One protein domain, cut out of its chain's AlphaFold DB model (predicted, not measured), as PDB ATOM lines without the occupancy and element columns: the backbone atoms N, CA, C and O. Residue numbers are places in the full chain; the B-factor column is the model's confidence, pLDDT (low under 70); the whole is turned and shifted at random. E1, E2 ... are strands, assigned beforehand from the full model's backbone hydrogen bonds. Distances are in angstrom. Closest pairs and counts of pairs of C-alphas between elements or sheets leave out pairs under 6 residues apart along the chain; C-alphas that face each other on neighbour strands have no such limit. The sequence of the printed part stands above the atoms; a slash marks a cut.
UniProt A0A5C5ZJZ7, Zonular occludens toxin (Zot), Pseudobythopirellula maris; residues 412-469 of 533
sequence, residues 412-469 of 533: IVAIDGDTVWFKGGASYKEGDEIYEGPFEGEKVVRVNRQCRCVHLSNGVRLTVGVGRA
ATOM      1  N   ILE A 412       1.525 -29.134 -20.429       85.44
ATOM      2  CA  ILE A 412       0.494 -28.544 -21.288       85.44
ATOM      3  C   ILE A 412       0.455 -27.036 -21.021       85.44
ATOM      4  O   ILE A 412       0.295 -26.599 -19.877       85.44
ATOM      5  N   VAL A 413       0.606 -26.241 -22.078       88.69
ATOM      6  CA  VAL A 413       0.622 -24.771 -22.015       88.69
ATOM      7  C   VAL A 413      -0.747 -24.193 -22.337       88.69
ATOM      8  O   VAL A 413      -1.156 -23.214 -21.714       88.69
ATOM      9  N   ALA A 414      -1.473 -24.809 -23.269       90.62
ATOM     10  CA  ALA A 414      -2.792 -24.352 -23.673       90.62
ATOM     11  C   ALA A 414      -3.679 -25.516 -24.123       90.62
ATOM     12  O   ALA A 414      -3.198 -26.555 -24.567       90.62
ATOM     13  N   ILE A 415      -4.986 -25.305 -24.003       93.12
ATOM     14  CA  ILE A 415      -6.025 -26.129 -24.617       93.12
ATOM     15  C   ILE A 415      -6.871 -25.152 -25.427       93.12
ATOM     16  O   ILE A 415      -7.382 -24.187 -24.854       93.12
ATOM     17  N   ASP A 416      -6.966 -25.380 -26.732       91.75
ATOM     18  CA  ASP A 416      -7.763 -24.577 -27.656       91.75
ATOM     19  C   ASP A 416      -8.631 -25.500 -28.509       91.75
ATOM     20  O   ASP A 416      -8.135 -26.350 -29.253       91.75
ATOM     21  N   GLY A 417      -9.945 -25.388 -28.348       91.75
ATOM     22  CA  GLY A 417     -10.862 -26.380 -28.885       91.75
ATOM     23  C   GLY A 417     -10.551 -27.783 -28.341       91.75
ATOM     24  O   GLY A 417     -10.413 -27.979 -27.132       91.75
ATOM     25  N   ASP A 418     -10.441 -28.750 -29.249       92.06
ATOM     26  CA  ASP A 418     -10.046 -30.133 -28.939       92.06
ATOM     27  C   ASP A 418      -8.535 -30.345 -29.082       92.06
ATOM     28  O   ASP A 418      -8.063 -31.473 -29.024       92.06
ATOM     29  N   THR A 419      -7.774 -29.263 -29.284       94.00
ATOM     30  CA  THR A 419      -6.326 -29.302 -29.495       94.00
ATOM     31  C   THR A 419      -5.588 -28.941 -28.208       94.00
ATOM     32  O   THR A 419      -5.843 -27.916 -27.570       94.00
ATOM     33  N   VAL A 420      -4.629 -29.777 -27.839       94.56
ATOM     34  CA  VAL A 420      -3.780 -29.647 -26.657       94.56
ATOM     35  C   VAL A 420      -2.387 -29.233 -27.103       94.56
ATOM     36  O   VAL A 420      -1.774 -29.923 -27.910       94.56
ATOM     37  N   TRP A 421      -1.870 -28.137 -26.551       93.88
ATOM     38  CA  TRP A 421      -0.552 -27.602 -26.882       93.88
ATOM     39  C   TRP A 421       0.447 -27.888 -25.768       93.88
ATOM     40  O   TRP A 421       0.307 -27.399 -24.639       93.88
ATOM     41  N   PHE A 422       1.495 -28.636 -26.093       91.62
ATOM     42  CA  PHE A 422       2.614 -28.891 -25.196       91.62
ATOM     43  C   PHE A 422       3.651 -27.774 -25.301       91.62
ATOM     44  O   PHE A 422       3.849 -27.155 -26.344       91.62
ATOM     45  N   LYS A 423       4.383 -27.532 -24.213       83.38
ATOM     46  CA  LYS A 423       5.421 -26.489 -24.148       83.38
ATOM     47  C   LYS A 423       6.572 -26.695 -25.138       83.38
ATOM     48  O   LYS A 423       7.283 -25.743 -25.443       83.38
ATOM     49  N   GLY A 424       6.745 -27.920 -25.636       80.19
ATOM     50  CA  GLY A 424       7.678 -28.252 -26.712       80.19
ATOM     51  C   GLY A 424       7.242 -27.792 -28.109       80.19
ATOM     52  O   GLY A 424       8.042 -27.907 -29.028       80.19
ATOM     53  N   GLY A 425       6.021 -27.265 -28.271       85.75
ATOM     54  CA  GLY A 425       5.454 -26.839 -29.556       85.75
ATOM     55  C   GLY A 425       4.566 -27.887 -30.237       85.75
ATOM     56  O   GLY A 425       3.858 -27.542 -31.177       85.75
ATOM     57  N   ALA A 426       4.561 -29.129 -29.745       89.62
ATOM     58  CA  ALA A 426       3.698 -30.196 -30.242       89.62
ATOM     59  C   ALA A 426       2.220 -29.925 -29.925       89.62
ATOM     60  O   ALA A 426       1.892 -29.413 -28.845       89.62
ATOM     61  N   SER A 427       1.337 -30.311 -30.842       94.50
ATOM     62  CA  SER A 427      -0.111 -30.176 -30.690       94.50
ATOM     63  C   SER A 427      -0.824 -31.473 -31.049       94.50
ATOM     64  O   SER A 427      -0.546 -32.030 -32.108       94.50
ATOM     65  N   TYR A 428      -1.769 -31.897 -30.215       96.69
ATOM     66  CA  TYR A 428      -2.514 -33.148 -30.391       96.69
ATOM     67  C   TYR A 428      -4.003 -32.920 -30.176       96.69
ATOM     68  O   TYR A 428      -4.377 -32.111 -29.324       96.69
ATOM     69  N   LYS A 429      -4.847 -33.627 -30.924       96.88
ATOM     70  CA  LYS A 429      -6.301 -33.621 -30.758       96.88
ATOM     71  C   LYS A 429      -6.794 -34.860 -30.025       96.88
ATOM     72  O   LYS A 429      -6.083 -35.851 -29.911       96.88
ATOM     73  N   GLU A 430      -8.028 -34.804 -29.536       96.44
ATOM     74  CA  GLU A 430      -8.719 -35.990 -29.025       96.44
ATOM     75  C   GLU A 430      -8.758 -37.096 -30.098       96.44
ATOM     76  O   GLU A 430      -9.211 -36.869 -31.218       96.44
ATOM     77  N   GLY A 431      -8.231 -38.274 -29.758       95.31
ATOM     78  CA  GLY A 431      -8.026 -39.417 -30.649       95.31
ATOM     79  C   GLY A 431      -6.600 -39.575 -31.197       95.31
ATOM     80  O   GLY A 431      -6.249 -40.683 -31.607       95.31
ATOM     81  N   ASP A 432      -5.773 -38.525 -31.166       96.81
ATOM     82  CA  ASP A 432      -4.405 -38.574 -31.695       96.81
ATOM     83  C   ASP A 432      -3.467 -39.363 -30.773       96.81
ATOM     84  O   ASP A 432      -3.586 -39.323 -29.544       96.81
ATOM     85  N   GLU A 433      -2.499 -40.047 -31.382       97.25
ATOM     86  CA  GLU A 433      -1.395 -40.716 -30.695       97.25
ATOM     87  C   GLU A 433      -0.199 -39.765 -30.570       97.25
ATOM     88  O   GLU A 433       0.214 -39.117 -31.537       97.25
ATOM     89  N   ILE A 434       0.344 -39.657 -29.360       94.25
ATOM     90  CA  ILE A 434       1.490 -38.806 -29.064       94.25
ATOM     91  C   ILE A 434       2.740 -39.472 -29.637       94.25
ATOM     92  O   ILE A 434       3.070 -40.588 -29.258       94.25
ATOM     93  N   TYR A 435       3.458 -38.796 -30.532       90.12
ATOM     94  CA  TYR A 435       4.621 -39.369 -31.229       90.12
ATOM     95  C   TYR A 435       5.968 -38.895 -30.663       90.12
ATOM     96  O   TYR A 435       7.018 -39.296 -31.155       90.12
ATOM     97  N   GLU A 436       5.970 -38.013 -29.659       83.25
ATOM     98  CA  GLU A 436       7.205 -37.547 -29.027       83.25
ATOM     99  C   GLU A 436       7.038 -37.239 -27.534       83.25
ATOM    100  O   GLU A 436       6.036 -36.681 -27.085       83.25
ATOM    101  N   GLY A 437       8.084 -37.535 -26.758       84.62
ATOM    102  CA  GLY A 437       8.161 -37.216 -25.333       84.62
ATOM    103  C   GLY A 437       7.830 -38.404 -24.420       84.62
ATOM    104  O   GLY A 437       7.790 -39.543 -24.859       84.62
ATOM    105  N   PRO A 438       7.627 -38.174 -23.114       81.69
ATOM    106  CA  PRO A 438       7.447 -39.259 -22.144       81.69
ATOM    107  C   PRO A 438       6.079 -39.949 -22.208       81.69
ATOM    108  O   PRO A 438       5.857 -40.900 -21.465       81.69
ATOM    109  N   PHE A 439       5.178 -39.458 -23.059       89.75
ATOM    110  CA  PHE A 439       3.878 -40.065 -23.344       89.75
ATOM    111  C   PHE A 439       3.813 -40.594 -24.784       89.75
ATOM    112  O   PHE A 439       2.726 -40.737 -25.326       89.75
ATOM    113  N   GLU A 440       4.963 -40.827 -25.423       92.56
ATOM    114  CA  GLU A 440       5.032 -41.409 -26.766       92.56
ATOM    115  C   GLU A 440       4.304 -42.766 -26.814       92.56
ATOM    116  O   GLU A 440       4.514 -43.618 -25.951       92.56
ATOM    117  N   GLY A 441       3.419 -42.936 -27.798       92.25
ATOM    118  CA  GLY A 441       2.526 -44.086 -27.964       92.25
ATOM    119  C   GLY A 441       1.178 -43.968 -27.240       92.25
ATOM    120  O   GLY A 441       0.280 -44.777 -27.474       92.25
ATOM    121  N   GLU A 442       0.987 -42.967 -26.377       95.88
ATOM    122  CA  GLU A 442      -0.287 -42.759 -25.684       95.88
ATOM    123  C   GLU A 442      -1.268 -41.959 -26.539       95.88
ATOM    124  O   GLU A 442      -0.901 -40.990 -27.203       95.88
ATOM    125  N   LYS A 443      -2.552 -42.314 -26.466       96.50
ATOM    126  CA  LYS A 443      -3.628 -41.595 -27.147       96.50
ATOM    127  C   LYS A 443      -4.268 -40.561 -26.241       96.50
ATOM    128  O   LYS A 443      -4.506 -40.811 -25.057       96.50
ATOM    129  N   VAL A 444      -4.610 -39.412 -26.810       96.19
ATOM    130  CA  VAL A 444      -5.423 -38.396 -26.136       96.19
ATOM    131  C   VAL A 444      -6.869 -38.886 -26.105       96.19
ATOM    132  O   VAL A 444      -7.591 -38.768 -27.088       96.19
ATOM    133  N   VAL A 445      -7.302 -39.457 -24.982       96.75
ATOM    134  CA  VAL A 445      -8.641 -40.053 -24.855       96.75
ATOM    135  C   VAL A 445      -9.713 -38.987 -24.701       96.75
ATOM    136  O   VAL A 445     -10.793 -39.131 -25.260       96.75
ATOM    137  N   ARG A 446      -9.441 -37.942 -23.910       96.12
ATOM    138  CA  ARG A 446     -10.432 -36.898 -23.631       96.12
ATOM    139  C   ARG A 446      -9.801 -35.571 -23.246       96.12
ATOM    140  O   ARG A 446      -8.949 -35.524 -22.352       96.12
ATOM    141  N   VAL A 447     -10.292 -34.479 -23.827       95.75
ATOM    142  CA  VAL A 447      -9.888 -33.110 -23.480       95.75
ATOM    143  C   VAL A 447     -10.997 -32.416 -22.680       95.75
ATOM    144  O   VAL A 447     -12.034 -32.020 -23.204       95.75
ATOM    145  N   ASN A 448     -10.788 -32.219 -21.374       92.62
ATOM    146  CA  ASN A 448     -11.741 -31.520 -20.509       92.62
ATOM    147  C   ASN A 448     -11.367 -30.037 -20.369       92.62
ATOM    148  O   ASN A 448     -10.502 -29.652 -19.575       92.62
ATOM    149  N   ARG A 449     -12.073 -29.187 -21.122       90.69
ATOM    150  CA  ARG A 449     -11.855 -27.731 -21.143       90.69
ATOM    151  C   ARG A 449     -12.193 -27.054 -19.814       90.69
ATOM    152  O   ARG A 449     -11.476 -26.150 -19.395       90.69
ATOM    153  N   GLN A 450     -13.247 -27.506 -19.134       88.19
ATOM    154  CA  GLN A 450     -13.724 -26.895 -17.889       88.19
ATOM    155  C   GLN A 450     -12.723 -27.094 -16.746       88.19
ATOM    156  O   GLN A 450     -12.439 -26.166 -15.994       88.19
ATOM    157  N   CYS A 451     -12.128 -28.285 -16.660       86.81
ATOM    158  CA  CYS A 451     -11.096 -28.595 -15.673       86.81
ATOM    159  C   CYS A 451      -9.670 -28.308 -16.164       86.81
ATOM    160  O   CYS A 451      -8.720 -28.548 -15.422       86.81
ATOM    161  N   ARG A 452      -9.516 -27.819 -17.404       91.56
ATOM    162  CA  ARG A 452      -8.229 -27.585 -18.076       91.56
ATOM    163  C   ARG A 452      -7.290 -28.791 -17.959       91.56
ATOM    164  O   ARG A 452      -6.122 -28.643 -17.593       91.56
ATOM    165  N   CYS A 453      -7.811 -29.983 -18.244       92.38
ATOM    166  CA  CYS A 453      -7.052 -31.225 -18.150       92.38
ATOM    167  C   CYS A 453      -7.294 -32.166 -19.331       92.38
ATOM    168  O   CYS A 453      -8.312 -32.083 -20.014       92.38
ATOM    169  N   VAL A 454      -6.351 -33.077 -19.539       94.69
ATOM    170  CA  VAL A 454      -6.326 -34.051 -20.629       94.69
ATOM    171  C   VAL A 454      -6.125 -35.438 -20.038       94.69
ATOM    172  O   VAL A 454      -5.269 -35.611 -19.172       94.69
ATOM    173  N   HIS A 455      -6.925 -36.399 -20.486       95.25
ATOM    174  CA  HIS A 455      -6.813 -37.803 -20.104       95.25
ATOM    175  C   HIS A 455      -6.140 -38.588 -21.227       95.25
ATOM    176  O   HIS A 455      -6.541 -38.473 -22.387       95.25
ATOM    177  N   LEU A 456      -5.123 -39.368 -20.870       96.25
ATOM    178  CA  LEU A 456      -4.401 -40.253 -21.781       96.25
ATOM    179  C   LEU A 456      -4.891 -41.704 -21.656       96.25
ATOM    180  O   LEU A 456      -5.542 -42.059 -20.671       96.25
ATOM    181  N   SER A 457      -4.563 -42.548 -22.637       95.31
ATOM    182  CA  SER A 457      -4.949 -43.970 -22.668       95.31
ATOM    183  C   SER A 457      -4.448 -44.782 -21.476       95.31
ATOM    184  O   SER A 457      -5.152 -45.678 -21.020       95.31
ATOM    185  N   ASN A 458      -3.292 -44.438 -20.914       91.88
ATOM    186  CA  ASN A 458      -2.762 -45.045 -19.690       91.88
ATOM    187  C   ASN A 458      -3.417 -44.561 -18.379       91.88
ATOM    188  O   ASN A 458      -2.928 -44.886 -17.300       91.88
ATOM    189  N   GLY A 459      -4.485 -43.759 -18.442       91.12
ATOM    190  CA  GLY A 459      -5.186 -43.240 -17.264       91.12
ATOM    191  C   GLY A 459      -4.542 -42.003 -16.626       91.12
ATOM    192  O   GLY A 459      -5.094 -41.448 -15.674       91.12
ATOM    193  N   VAL A 460      -3.414 -41.510 -17.153       90.62
ATOM    194  CA  VAL A 460      -2.767 -40.291 -16.647       90.62
ATOM    195  C   VAL A 460      -3.608 -39.059 -16.984       90.62
ATOM    196  O   VAL A 460      -4.035 -38.850 -18.122       90.62
ATOM    197  N   ARG A 461      -3.796 -38.193 -15.980       92.31
ATOM    198  CA  ARG A 461      -4.470 -36.898 -16.110       92.31
ATOM    199  C   ARG A 461      -3.457 -35.755 -16.096       92.31
ATOM    200  O   ARG A 461      -2.875 -35.440 -15.061       92.31
ATOM    201  N   LEU A 462      -3.293 -35.077 -17.225       90.50
ATOM    202  CA  LEU A 462      -2.421 -33.910 -17.361       90.50
ATOM    203  C   LEU A 462      -3.221 -32.621 -17.170       90.50
ATOM    204  O   LEU A 462      -4.269 -32.455 -17.783       90.50
ATOM    205  N   THR A 463      -2.741 -31.690 -16.342       89.00
ATOM    206  CA  THR A 463      -3.411 -30.397 -16.097       89.00
ATOM    207  C   THR A 463      -2.568 -29.252 -16.650       89.00
ATOM    208  O   THR A 463      -1.345 -29.249 -16.503       89.00
ATOM    209  N   VAL A 464      -3.211 -28.262 -17.275       88.75
ATOM    210  CA  VAL A 464      -2.520 -27.085 -17.828       88.75
ATOM    211  C   VAL A 464      -1.690 -26.397 -16.739       88.75
ATOM    212  O   VAL A 464      -2.218 -25.998 -15.701       88.75
ATOM    213  N   GLY A 465      -0.389 -26.233 -16.987       75.31
ATOM    214  CA  GLY A 465       0.536 -25.547 -16.081       75.31
ATOM    215  C   GLY A 465       1.066 -26.365 -14.893       75.31
ATOM    216  O   GLY A 465       1.844 -25.817 -14.113       75.31
ATOM    217  N   VAL A 466       0.710 -27.649 -14.758       66.69
ATOM    218  CA  VAL A 466       1.222 -28.528 -13.689       66.69
ATOM    219  C   VAL A 466       2.160 -29.574 -14.295       66.69
ATOM    220  O   VAL A 466       1.739 -30.404 -15.094       66.69
ATOM    221  N   GLY A 467       3.448 -29.525 -13.941       58.03
ATOM    222  CA  GLY A 467       4.413 -30.568 -14.311       58.03
ATOM    223  C   GLY A 467       4.220 -31.851 -13.489       58.03
ATOM    224  O   GLY A 467       3.625 -31.822 -12.413       58.03
ATOM    225  N   ARG A 468       4.776 -32.974 -13.962       48.28
ATOM    226  CA  ARG A 468       4.608 -34.325 -13.384       48.28
ATOM    227  C   ARG A 468       4.936 -34.444 -11.888       48.28
ATOM    228  O   ARG A 468       4.372 -35.293 -11.211       48.28
ATOM    229  N   ALA A 469       5.765 -33.554 -11.341       47.00
ATOM    230  CA  ALA A 469       6.144 -33.539  -9.925       47.00
ATOM    231  C   ALA A 469       4.981 -33.293  -8.927       47.00
ATOM    232  O   ALA A 469       5.217 -33.315  -7.722       47.00
TER     233      ALA A 469
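Overview. This is residues 412 to 469 of the 533 residues of the protein "Zonular occludens toxin (Zot)" of Pseudobythopirellula maris (UniProt A0A5C5ZJZ7). This is a small sandwich of two three-stranded sheets face to face, with the strands of one sheet crossing those of the other at 87 degrees. The chain folds back and forth through E1, E2 and E3 to make the first sheet, then takes a long loop, residues 430 to 443, to reach the second sheet, E4, E5 and E6. The printed part has 58 residues with six named strands in the order E1 E2 E3 E4 E5 E6 and no named helix; each sheet is antiparallel, in the order E1 - E2 - E3 and E4 - E5 - E6. The class is all strand, though under half of the residues, 24 of the 58, are in named elements. The whole is compact, with a radius of gyration of the C-alphas of 10.0 A, and rounded, spanning 25 by 23 by 22 A.

Along the chain. Find C-alpha 412 at (0.494, -28.544, -21.288); from there E1, residues 412 to 416, runs 11.2 A to C-alpha 416 at (-7.763, -24.577, -27.656). After a tight link of 2 residues comes E2, residues 419 to 422, 9.9 A from first to last C-alpha. Four residues on, E3 takes residues 427 to 429 and is 7.1 A long. Read on past residues 430 to 443 and you reach E4, residues 444 to 448, 10.9 A long, which begins with C-alpha 444 at (-5.423, -38.396, -26.136). E5 is residues 453 to 456, 10.1 A long. E6 is residues 461 to 463, 6.6 A long, and ends with C-alpha 463 at (-3.411, -30.397, -16.097).

Arrangement. Begin with the first sheet, a meander, each strand the antiparallel neighbour of the one before. E1 and E2 form a hairpin, with 161 degrees between their directions; look at N 413 and O 421, 2.8 A apart, and N 416 and O 419, 2.9 A apart, both within hydrogen-bond range. E2 and E3 form the next hairpin, at 148 degrees, where N 420 and O 428 are 2.8 A apart. E2 is the inner strand, and E1 and E3 are edge strands. The second sheet, E4 E5 E6, is a meander too. In its hairpin of E4 and E5, at 162 degrees, N 448 and O 453 are 2.8 A apart. In the hairpin of E5 and E6, at 151 degrees, N 454 and O 462 are 2.8 A apart. E5 is the inner strand here. Now compare the two sheets: the parts that face each other are 10.0 A centre to centre, and their best planes are 17 degrees apart. The closest C-alphas of E3 and E4 are those of Lys 429 and Val 444, 6.7 A apart. Those of E1 and E6 are Ile 412 and Thr 463, 6.8 A apart. For E2 and E4 they are Val 420 and Val 447, 7.7 A apart. E1 and E5 are near each other, with 5 pairs of C-alphas within 10 A. E1 and E4 are only just apart, at 8.1 A, and E3 and E6 are apart.

Size, cuts and confidence. Look at the C-alphas of Gly 417 and Ala 469 for the two farthest apart in the domain, 26.5 A. The printed part has no cut. The link from E3 to E4, 14 residues, is long, and its C-alphas lie 9 to 12 A from the mean of all C-alphas; the other four links are tight. The mean pLDDT of the printed part is 89.0, and residues 466 to 469 are under 70.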